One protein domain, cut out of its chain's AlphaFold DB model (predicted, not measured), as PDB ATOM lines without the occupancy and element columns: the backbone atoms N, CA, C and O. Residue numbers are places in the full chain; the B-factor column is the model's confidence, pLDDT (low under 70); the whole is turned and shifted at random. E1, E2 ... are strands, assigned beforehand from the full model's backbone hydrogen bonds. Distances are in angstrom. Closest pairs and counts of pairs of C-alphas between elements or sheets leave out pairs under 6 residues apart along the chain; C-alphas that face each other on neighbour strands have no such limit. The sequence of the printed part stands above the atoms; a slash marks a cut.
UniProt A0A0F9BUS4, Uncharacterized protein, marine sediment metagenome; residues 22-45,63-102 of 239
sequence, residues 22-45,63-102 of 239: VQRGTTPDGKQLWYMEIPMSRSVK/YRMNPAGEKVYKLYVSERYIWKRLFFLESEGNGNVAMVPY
ATOM      1  N   VAL A  22      95.738  21.937  75.125       88.19
ATOM      2  CA  VAL A  22      97.019  21.547  74.529       88.19
ATOM      3  C   VAL A  22      97.556  22.712  73.709       88.19
ATOM      4  O   VAL A  22      96.824  23.305  72.916       88.19
ATOM      5  N   GLN A  23      98.834  23.051  73.872       89.62
ATOM      6  CA  GLN A  23      99.453  24.118  73.087       89.62
ATOM      7  C   GLN A  23      99.557  23.702  71.612       89.62
ATOM      8  O   GLN A  23     100.040  22.619  71.284       89.62
ATOM      9  N   ARG A  24      99.088  24.567  70.711       86.38
ATOM     10  CA  ARG A  24      98.904  24.275  69.277       86.38
ATOM     11  C   ARG A  24      99.516  25.357  68.381       86.38
ATOM     12  O   ARG A  24      98.981  25.659  67.319       86.38
ATOM     13  N   GLY A  25     100.648  25.913  68.817       87.31
ATOM     14  CA  GLY A  25     101.438  26.912  68.091       87.31
ATOM     15  C   GLY A  25     101.358  28.316  68.695       87.31
ATOM     16  O   GLY A  25     101.035  28.487  69.874       87.31
ATOM     17  N   THR A  26     101.662  29.323  67.879       86.56
ATOM     18  CA  THR A  26     101.598  30.746  68.233       86.56
ATOM     19  C   THR A  26     100.877  31.532  67.142       86.56
ATOM     20  O   THR A  26     100.885  31.163  65.970       86.56
ATOM     21  N   THR A  27     100.214  32.613  67.539       83.12
ATOM     22  CA  THR A  27      99.648  33.606  66.618       83.12
ATOM     23  C   THR A  27     100.764  34.402  65.927       83.12
ATOM     24  O   THR A  27     101.871  34.472  66.475       83.12
ATOM     25  N   PRO A  28     100.487  35.068  64.787       77.31
ATOM     26  CA  PRO A  28     101.405  36.048  64.200       77.31
ATOM     27  C   PRO A  28     101.837  37.096  65.229       77.31
ATOM     28  O   PRO A  28     103.017  37.418  65.330       77.31
ATOM     29  N   ASP A  29     100.911  37.506  66.100       77.00
ATOM     30  CA  ASP A  29     101.129  38.441  67.208       77.00
ATOM     31  C   ASP A  29     101.945  37.861  68.383       77.00
ATOM     32  O   ASP A  29     102.210  38.559  69.360       77.00
ATOM     33  N   GLY A  30     102.458  36.632  68.271       81.50
ATOM     34  CA  GLY A  30     103.351  36.003  69.253       81.50
ATOM     35  C   GLY A  30     102.632  35.426  70.476       81.50
ATOM     36  O   GLY A  30     103.263  34.796  71.322       81.50
ATOM     37  N   LYS A  31     101.305  35.583  70.570       85.56
ATOM     38  CA  LYS A  31     100.484  34.975  71.627       85.56
ATOM     39  C   LYS A  31     100.426  33.458  71.443       85.56
ATOM     40  O   LYS A  31     100.273  32.983  70.317       85.56
ATOM     41  N   GLN A  32     100.502  32.700  72.535       88.81
ATOM     42  CA  GLN A  32     100.384  31.238  72.508       88.81
ATOM     43  C   GLN A  32      98.958  30.802  72.152       88.81
ATOM     44  O   GLN A  32      97.985  31.329  72.695       88.81
ATOM     45  N   LEU A  33      98.848  29.822  71.250       89.31
ATOM     46  CA  LEU A  33      97.582  29.213  70.861       89.31
ATOM     47  C   LEU A  33      97.339  27.925  71.635       89.31
ATOM     48  O   LEU A  33      98.200  27.050  71.720       89.31
ATOM     49  N   TRP A  34      96.120  27.797  72.133       90.50
ATOM     50  CA  TRP A  34      95.634  26.679  72.918       90.50
ATOM     51  C   TRP A  34      94.480  26.006  72.193       90.50
ATOM     52  O   TRP A  34      93.572  26.658  71.676       90.50
ATOM     53  N   TYR A  35      94.522  24.684  72.156       87.88
ATOM     54  CA  TYR A  35      93.501  23.830  71.585       87.88
ATOM     55  C   TYR A  35      92.837  23.018  72.686       87.88
ATOM     56  O   TYR A  35      93.522  22.431  73.515       87.88
ATOM     57  N   MET A  36      91.512  22.947  72.682       85.56
ATOM     58  CA  MET A  36      90.766  22.153  73.651       85.56
ATOM     59  C   MET A  36      89.586  21.454  72.979       85.56
ATOM     60  O   MET A  36      88.914  22.021  72.111       85.56
ATOM     61  N   GLU A  37      89.336  20.222  73.414       79.06
ATOM     62  CA  GLU A  37      88.176  19.421  73.040       79.06
ATOM     63  C   GLU A  37      87.197  19.395  74.214       79.06
ATOM     64  O   GLU A  37      87.475  18.801  75.252       79.06
ATOM     65  N   ILE A  38      86.053  20.061  74.066       69.25
ATOM     66  CA  ILE A  38      85.009  20.085  75.089       69.25
ATOM     67  C   ILE A  38      83.905  19.114  74.665       69.25
ATOM     68  O   ILE A  38      83.249  19.352  73.645       69.25
ATOM     69  N   PRO A  39      83.646  18.035  75.425       63.59
ATOM     70  CA  PRO A  39      82.482  17.201  75.187       63.59
ATOM     71  C   PRO A  39      81.224  18.007  75.524       63.59
ATOM     72  O   PRO A  39      80.946  18.307  76.682       63.59
ATOM     73  N   MET A  40      80.450  18.365  74.507       53.56
ATOM     74  CA  MET A  40      79.136  18.968  74.665       53.56
ATOM     75  C   MET A  40      78.064  17.894  74.525       53.56
ATOM     76  O   MET A  40      78.001  17.168  73.529       53.56
ATOM     77  N   SER A  41      77.174  17.806  75.511       48.38
ATOM     78  CA  SER A  41      75.917  17.093  75.321       48.38
ATOM     79  C   SER A  41      75.036  17.953  74.431       48.38
ATOM     80  O   SER A  41      74.615  19.043  74.827       48.38
ATOM     81  N   ARG A  42      74.720  17.467  73.237       46.84
ATOM     82  CA  ARG A  42      73.624  18.040  72.474       46.84
ATOM     83  C   ARG A  42      72.373  17.670  73.271       46.84
ATOM     84  O   ARG A  42      72.011  16.499  73.352       46.84
ATOM     85  N   SER A  43      71.737  18.632  73.932       42.25
ATOM     86  CA  SER A  43      70.372  18.452  74.429       42.25
ATOM     87  C   SER A  43      69.452  18.385  73.205       42.25
ATOM     88  O   SER A  43      68.732  19.335  72.904       42.25
ATOM     89  N   VAL A  44      69.563  17.312  72.414       38.91
ATOM     90  CA  VAL A  44      68.705  17.088  71.254       38.91
ATOM     91  C   VAL A  44      67.374  16.624  71.803       38.91
ATOM     92  O   VAL A  44      67.260  15.518  72.322       38.91
ATOM     93  N   LYS A  45      66.363  17.483  71.695       42.00
ATOM     94  CA  LYS A  45      64.973  17.078  71.922       42.00
ATOM     95  C   LYS A  45      64.495  16.067  70.867       42.00
ATOM     96  O   LYS A  45      63.595  15.292  71.155       42.00
ATOM     97  N   TYR A  63      67.121   0.366  76.009       55.31
ATOM     98  CA  TYR A  63      65.876   0.377  76.784       55.31
ATOM     99  C   TYR A  63      66.208   0.261  78.268       55.31
ATOM    100  O   TYR A  63      67.162  -0.428  78.632       55.31
ATOM    101  N   ARG A  64      65.408   0.889  79.132       51.88
ATOM    102  CA  ARG A  64      65.431   0.540  80.554       51.88
ATOM    103  C   ARG A  64      64.694  -0.788  80.723       51.88
ATOM    104  O   ARG A  64      63.537  -0.890  80.317       51.88
ATOM    105  N   MET A  65      65.366  -1.783  81.292       60.53
ATOM    106  CA  MET A  65      64.755  -3.070  81.630       60.53
ATOM    107  C   MET A  65      64.037  -2.961  82.986       60.53
ATOM    108  O   MET A  65      64.530  -2.270  83.885       60.53
ATOM    109  N   ASN A  66      62.889  -3.620  83.150       64.12
ATOM    110  CA  ASN A  66      62.311  -3.871  84.472       64.12
ATOM    111  C   ASN A  66      63.131  -4.966  85.197       64.12
ATOM    112  O   ASN A  66      63.988  -5.606  84.584       64.12
ATOM    113  N   PRO A  67      62.887  -5.214  86.497       58.03
ATOM    114  CA  PRO A  67      63.554  -6.295  87.228       58.03
ATOM    115  C   PRO A  67      63.288  -7.699  86.656       58.03
ATOM    116  O   PRO A  67      64.043  -8.618  86.946       58.03
ATOM    117  N   ALA A  68      62.240  -7.860  85.838       70.88
ATOM    118  CA  ALA A  68      61.922  -9.090  85.112       70.88
ATOM    119  C   ALA A  68      62.644  -9.202  83.749       70.88
ATOM    120  O   ALA A  68      62.463 -10.185  83.037       70.88
ATOM    121  N   GLY A  69      63.476  -8.221  83.379       65.81
ATOM    122  CA  GLY A  69      64.253  -8.215  82.137       65.81
ATOM    123  C   GLY A  69      63.504  -7.713  80.895       65.81
ATOM    124  O   GLY A  69      64.046  -7.777  79.793       65.81
ATOM    125  N   GLU A  70      62.287  -7.193  81.034       66.31
ATOM    126  CA  GLU A  70      61.485  -6.672  79.925       66.31
ATOM    127  C   GLU A  70      61.771  -5.187  79.665       66.31
ATOM    128  O   GLU A  70      61.949  -4.382  80.583       66.31
ATOM    129  N   LYS A  71      61.784  -4.804  78.387       67.88
ATOM    130  CA  LYS A  71      62.077  -3.441  77.918       67.88
ATOM    131  C   LYS A  71      60.884  -2.516  78.195       67.88
ATOM    132  O   LYS A  71      59.868  -2.619  77.521       67.88
ATOM    133  N   VAL A  72      61.014  -1.586  79.144       58.62
ATOM    134  CA  VAL A  72      59.885  -0.752  79.615       58.62
ATOM    135  C   VAL A  72      59.733   0.535  78.810       58.62
ATOM    136  O   VAL A  72      58.636   0.900  78.406       58.62
ATOM    137  N   TYR A  73      60.829   1.252  78.572       49.56
ATOM    138  CA  TYR A  73      60.823   2.474  77.768       49.56
ATOM    139  C   TYR A  73      62.208   2.776  77.207       49.56
ATOM    140  O   TYR A  73      63.239   2.358  77.748       49.56
ATOM    141  N   LYS A  74      62.218   3.491  76.084       52.12
ATOM    142  CA  LYS A  74      63.421   3.821  75.327       52.12
ATOM    143  C   LYS A  74      64.245   4.884  76.048       52.12
ATOM    144  O   LYS A  74      63.704   5.885  76.508       52.12
ATOM    145  N   LEU A  75      65.554   4.669  76.134       48.25
ATOM    146  CA  LEU A  75      66.498   5.652  76.649       48.25
ATOM    147  C   LEU A  75      66.991   6.511  75.484       48.25
ATOM    148  O   LEU A  75      67.452   5.989  74.468       48.25
ATOM    149  N   TYR A  76      66.901   7.830  75.634       48.06
ATOM    150  CA  TYR A  76      67.542   8.761  74.713       48.06
ATOM    151  C   TYR A  76      69.056   8.672  74.919       48.06
ATOM    152  O   TYR A  76      69.558   8.960  76.007       48.06
ATOM    153  N   VAL A  77      69.789   8.242  73.891       48.22
ATOM    154  CA  VAL A  77      71.253   8.317  73.895       48.22
ATOM    155  C   VAL A  77      71.620   9.789  73.756       48.22
ATOM    156  O   VAL A  77      71.248  10.435  72.778       48.22
ATOM    157  N   SER A  78      72.334  10.343  74.734       46.47
ATOM    158  CA  SER A  78      72.939  11.660  74.569       46.47
ATOM    159  C   SER A  78      74.028  11.540  73.501       46.47
ATOM    160  O   SER A  78      75.077  10.952  73.773       46.47
ATOM    161  N   GLU A  79      73.796  12.066  72.298       45.72
ATOM    162  CA  GLU A  79      74.870  12.288  71.329       45.72
ATOM    163  C   GLU A  79      75.934  13.167  72.001       45.72
ATOM    164  O   GLU A  79      75.710  14.347  72.294       45.72
ATOM    165  N   ARG A  80      77.084  12.564  72.314       48.34
ATOM    166  CA  ARG A  80      78.255  13.286  72.806       48.34
ATOM    167  C   ARG A  80      78.922  13.917  71.593       48.34
ATOM    168  O   ARG A  80      79.534  13.215  70.795       48.34
ATOM    169  N   TYR A  81      78.779  15.227  71.440       55.03
ATOM    170  CA  TYR A  81      79.509  15.972  70.425       55.03
ATOM    171  C   TYR A  81      80.815  16.482  71.030       55.03
ATOM    172  O   TYR A  81      80.814  17.026  72.129       55.03
ATOM    173  N   ILE A  82      81.935  16.321  70.330       63.62
ATOM    174  CA  ILE A  82      83.218  16.880  70.764       63.62
ATOM    175  C   ILE A  82      83.397  18.225  70.068       63.62
ATOM    176  O   ILE A  82      83.628  18.280  68.859       63.62
ATOM    177  N   TRP A  83      83.280  19.316  70.821       67.88
ATOM    178  CA  TRP A  83      83.536  20.650  70.298       67.88
ATOM    179  C   TRP A  83      85.025  20.962  70.365       67.88
ATOM    180  O   TRP A  83      85.622  20.975  71.439       67.88
ATOM    181  N   LYS A  84      85.625  21.216  69.205       79.81
ATOM    182  CA  LYS A  84      87.039  21.567  69.062       79.81
ATOM    183  C   LYS A  84      87.172  23.085  68.997       79.81
ATOM    184  O   LYS A  84      86.564  23.704  68.125       79.81
ATOM    185  N   ARG A  85      87.956  23.690  69.894       80.44
ATOM    186  CA  ARG A  85      88.181  25.144  69.922       80.44
ATOM    187  C   ARG A  85      89.668  25.469  69.968       80.44
ATOM    188  O   ARG A  85      90.398  24.910  70.780       80.44
ATOM    189  N   LEU A  86      90.081  26.408  69.118       87.44
ATOM    190  CA  LEU A  86      91.402  27.033  69.127       87.44
ATOM    191  C   LEU A  86      91.254  28.468  69.659       87.44
ATOM    192  O   LEU A  86      90.354  29.195  69.229       87.44
ATOM    193  N   PHE A  87      92.070  28.862  70.629       86.81
ATOM    194  CA  PHE A  87      91.956  30.150  71.319       86.81
ATOM    195  C   PHE A  87      93.314  30.634  71.836       86.81
ATOM    196  O   PHE A  87      94.261  29.860  71.927       86.81
ATOM    197  N   PHE A  88      93.407  31.910  72.196       87.56
ATOM    198  CA  PHE A  88      94.513  32.451  72.990       87.56
ATOM    199  C   PHE A  88      93.963  33.092  74.268       87.56
ATOM    200  O   PHE A  88      92.762  33.350  74.386       87.56
ATOM    201  N   LEU A  89      94.843  33.301  75.243       88.31
ATOM    202  CA  LEU A  89      94.504  33.928  76.516       88.31
ATOM    203  C   LEU A  89      94.885  35.405  76.482       88.31
ATOM    204  O   LEU A  89      95.977  35.753  76.030       88.31
ATOM    205  N   GLU A  90      94.000  36.258  76.979       86.12
ATOM    206  CA  GLU A  90      94.227  37.699  77.066       86.12
ATOM    207  C   GLU A  90      93.913  38.205  78.475       86.12
ATOM    208  O   GLU A  90      92.929  37.795  79.084       86.12
ATOM    209  N   SER A  91      94.784  39.059  79.015       82.94
ATOM    210  CA  SER A  91      94.586  39.676  80.329       82.94
ATOM    211  C   SER A  91      93.701  40.907  80.186       82.94
ATOM    212  O   SER A  91      94.038  41.822  79.437       82.94
ATOM    213  N   GLU A  92      92.612  40.972  80.949       80.75
ATOM    214  CA  GLU A  92      91.705  42.131  80.961       80.75
ATOM    215  C   GLU A  92      92.163  43.236  81.936       80.75
ATOM    216  O   GLU A  92      91.427  44.175  82.221       80.75
ATOM    217  N   GLY A  93      93.367  43.128  82.514       67.19
ATOM    218  CA  GLY A  93      93.933  44.138  83.420       67.19
ATOM    219  C   GLY A  93      93.405  44.111  84.863       67.19
ATOM    220  O   GLY A  93      94.107  44.572  85.760       67.19
ATOM    221  N   ASN A  94      92.246  43.491  85.117       73.31
ATOM    222  CA  ASN A  94      91.629  43.355  86.450       73.31
ATOM    223  C   ASN A  94      91.963  42.031  87.167       73.31
ATOM    224  O   ASN A  94      91.206  41.573  88.018       73.31
ATOM    225  N   GLY A  95      93.057  41.364  86.791       67.75
ATOM    226  CA  GLY A  95      93.356  40.006  87.266       67.75
ATOM    227  C   GLY A  95      92.533  38.906  86.579       67.75
ATOM    228  O   GLY A  95      92.710  37.730  86.886       67.75
ATOM    229  N   ASN A  96      91.675  39.270  85.622       74.88
ATOM    230  CA  ASN A  96      90.901  38.329  84.819       74.88
ATOM    231  C   ASN A  96      91.662  37.921  83.555       74.88
ATOM    232  O   ASN A  96      92.383  38.724  82.955       74.88
ATOM    233  N   VAL A  97      91.446  36.673  83.135       79.81
ATOM    234  CA  VAL A  97      91.958  36.118  81.882       79.81
ATOM    235  C   VAL A  97      90.779  35.695  81.013       79.81
ATOM    236  O   VAL A  97      89.967  34.863  81.420       79.81
ATOM    237  N   ALA A  98      90.700  36.245  79.807       82.75
ATOM    238  CA  ALA A  98      89.685  35.920  78.818       82.75
ATOM    239  C   ALA A  98      90.184  34.856  77.831       82.75
ATOM    240  O   ALA A  98      91.318  34.902  77.352       82.75
ATOM    241  N   MET A  99      89.304  33.910  77.488       85.44
ATOM    242  CA  MET A  99      89.521  32.957  76.395       85.44
ATOM    243  C   MET A  99      88.978  33.528  75.085       85.44
ATOM    244  O   MET A  99      87.771  33.463  74.818       85.44
ATOM    245  N   VAL A 100      89.870  34.030  74.237       84.38
ATOM    246  CA  VAL A 100      89.501  34.661  72.966       84.38
ATOM    247  C   VAL A 100      89.617  33.638  71.832       84.38
ATOM    248  O   VAL A 100      90.690  33.058  71.645       84.38
ATOM    249  N   PRO A 101      88.533  33.347  71.081       84.06
ATOM    250  CA  PRO A 101      88.599  32.396  69.974       84.06
ATOM    251  C   PRO A 101      89.571  32.896  68.899       84.06
ATOM    252  O   PRO A 101      89.513  34.056  68.499       84.06
ATOM    253  N   TYR A 102      90.453  32.017  68.423       81.06
ATOM    254  CA  TYR A 102      91.388  32.369  67.362       81.06
ATOM    255  C   TYR A 102      90.715  32.225  66.000       81.06
ATOM    256  O   TYR A 102      90.293  31.131  65.615       81.06
TER     257      TYR A 102
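Overview. This is residues 22 to 45 and 63 to 102 of the 239 residues of an uncharacterized protein of marine sediment metagenome (UniProt A0A0F9BUS4). A long, strongly twisted antiparallel sheet makes one part of this rod, and a small hairpin of E3 and E4 sits far off at the other end, joined to E5 by residues 75 to 79. In the sheet, of order E1, E2, E5, E6, the long strands E2 and E5 run side by side, and E5 bends to pair further on with E6. The 64 printed residues hold no named helix and six named strands, E1 to E6 in order along the chain, and the class is all strand. The whole is extended, with a radius of gyration of the C-alphas of 20.7 A and spans of 63 by 26 by 20 A.

Arrangement. Edge strand E1, residues 22 to 26, and E2, residues 32 to 41, form a hairpin, with N 24 and O 33 at 2.8 A, within hydrogen-bond range. E3, residues 63 to 65, and E4, residues 71 to 74, form another, with N 72 and O 64 at 2.9 A. E5, residues 80 to 91, bends by 56 degrees at residue 86. It is antiparallel to E2 at 147 degrees over its residues 80 to 87, with N 38 and O 83 at 2.8 A. Over residues 87 to 91 it pairs with edge strand E6, residues 97 to 101, in a hairpin, with N 98 and O 90 at 2.8 A. E4 and E5 are apart.

Along the chain. E1 begins at C-alpha 22 (97.019, 21.547, 74.529) and is 12.1 A long. E2 is 28.4 A, E3 6.1 A, E4 7.8 A and E5 31.9 A. E6, 12.9 A, ends at C-alpha 101 (88.599, 32.396, 69.974).

Size, cuts and confidence. The C-alphas of Asp 29 and Ala 68, 64.2 A, are the two farthest apart. Residues 46 to 62 are not printed, and C-alphas 45 and 63 are 17.4 A apart across the cut. The links printed whole are tight. The mean pLDDT of the printed part is 70.3, and residues 38 to 45, 63 to 67, 69 to 83, 93 and 95 are under 70.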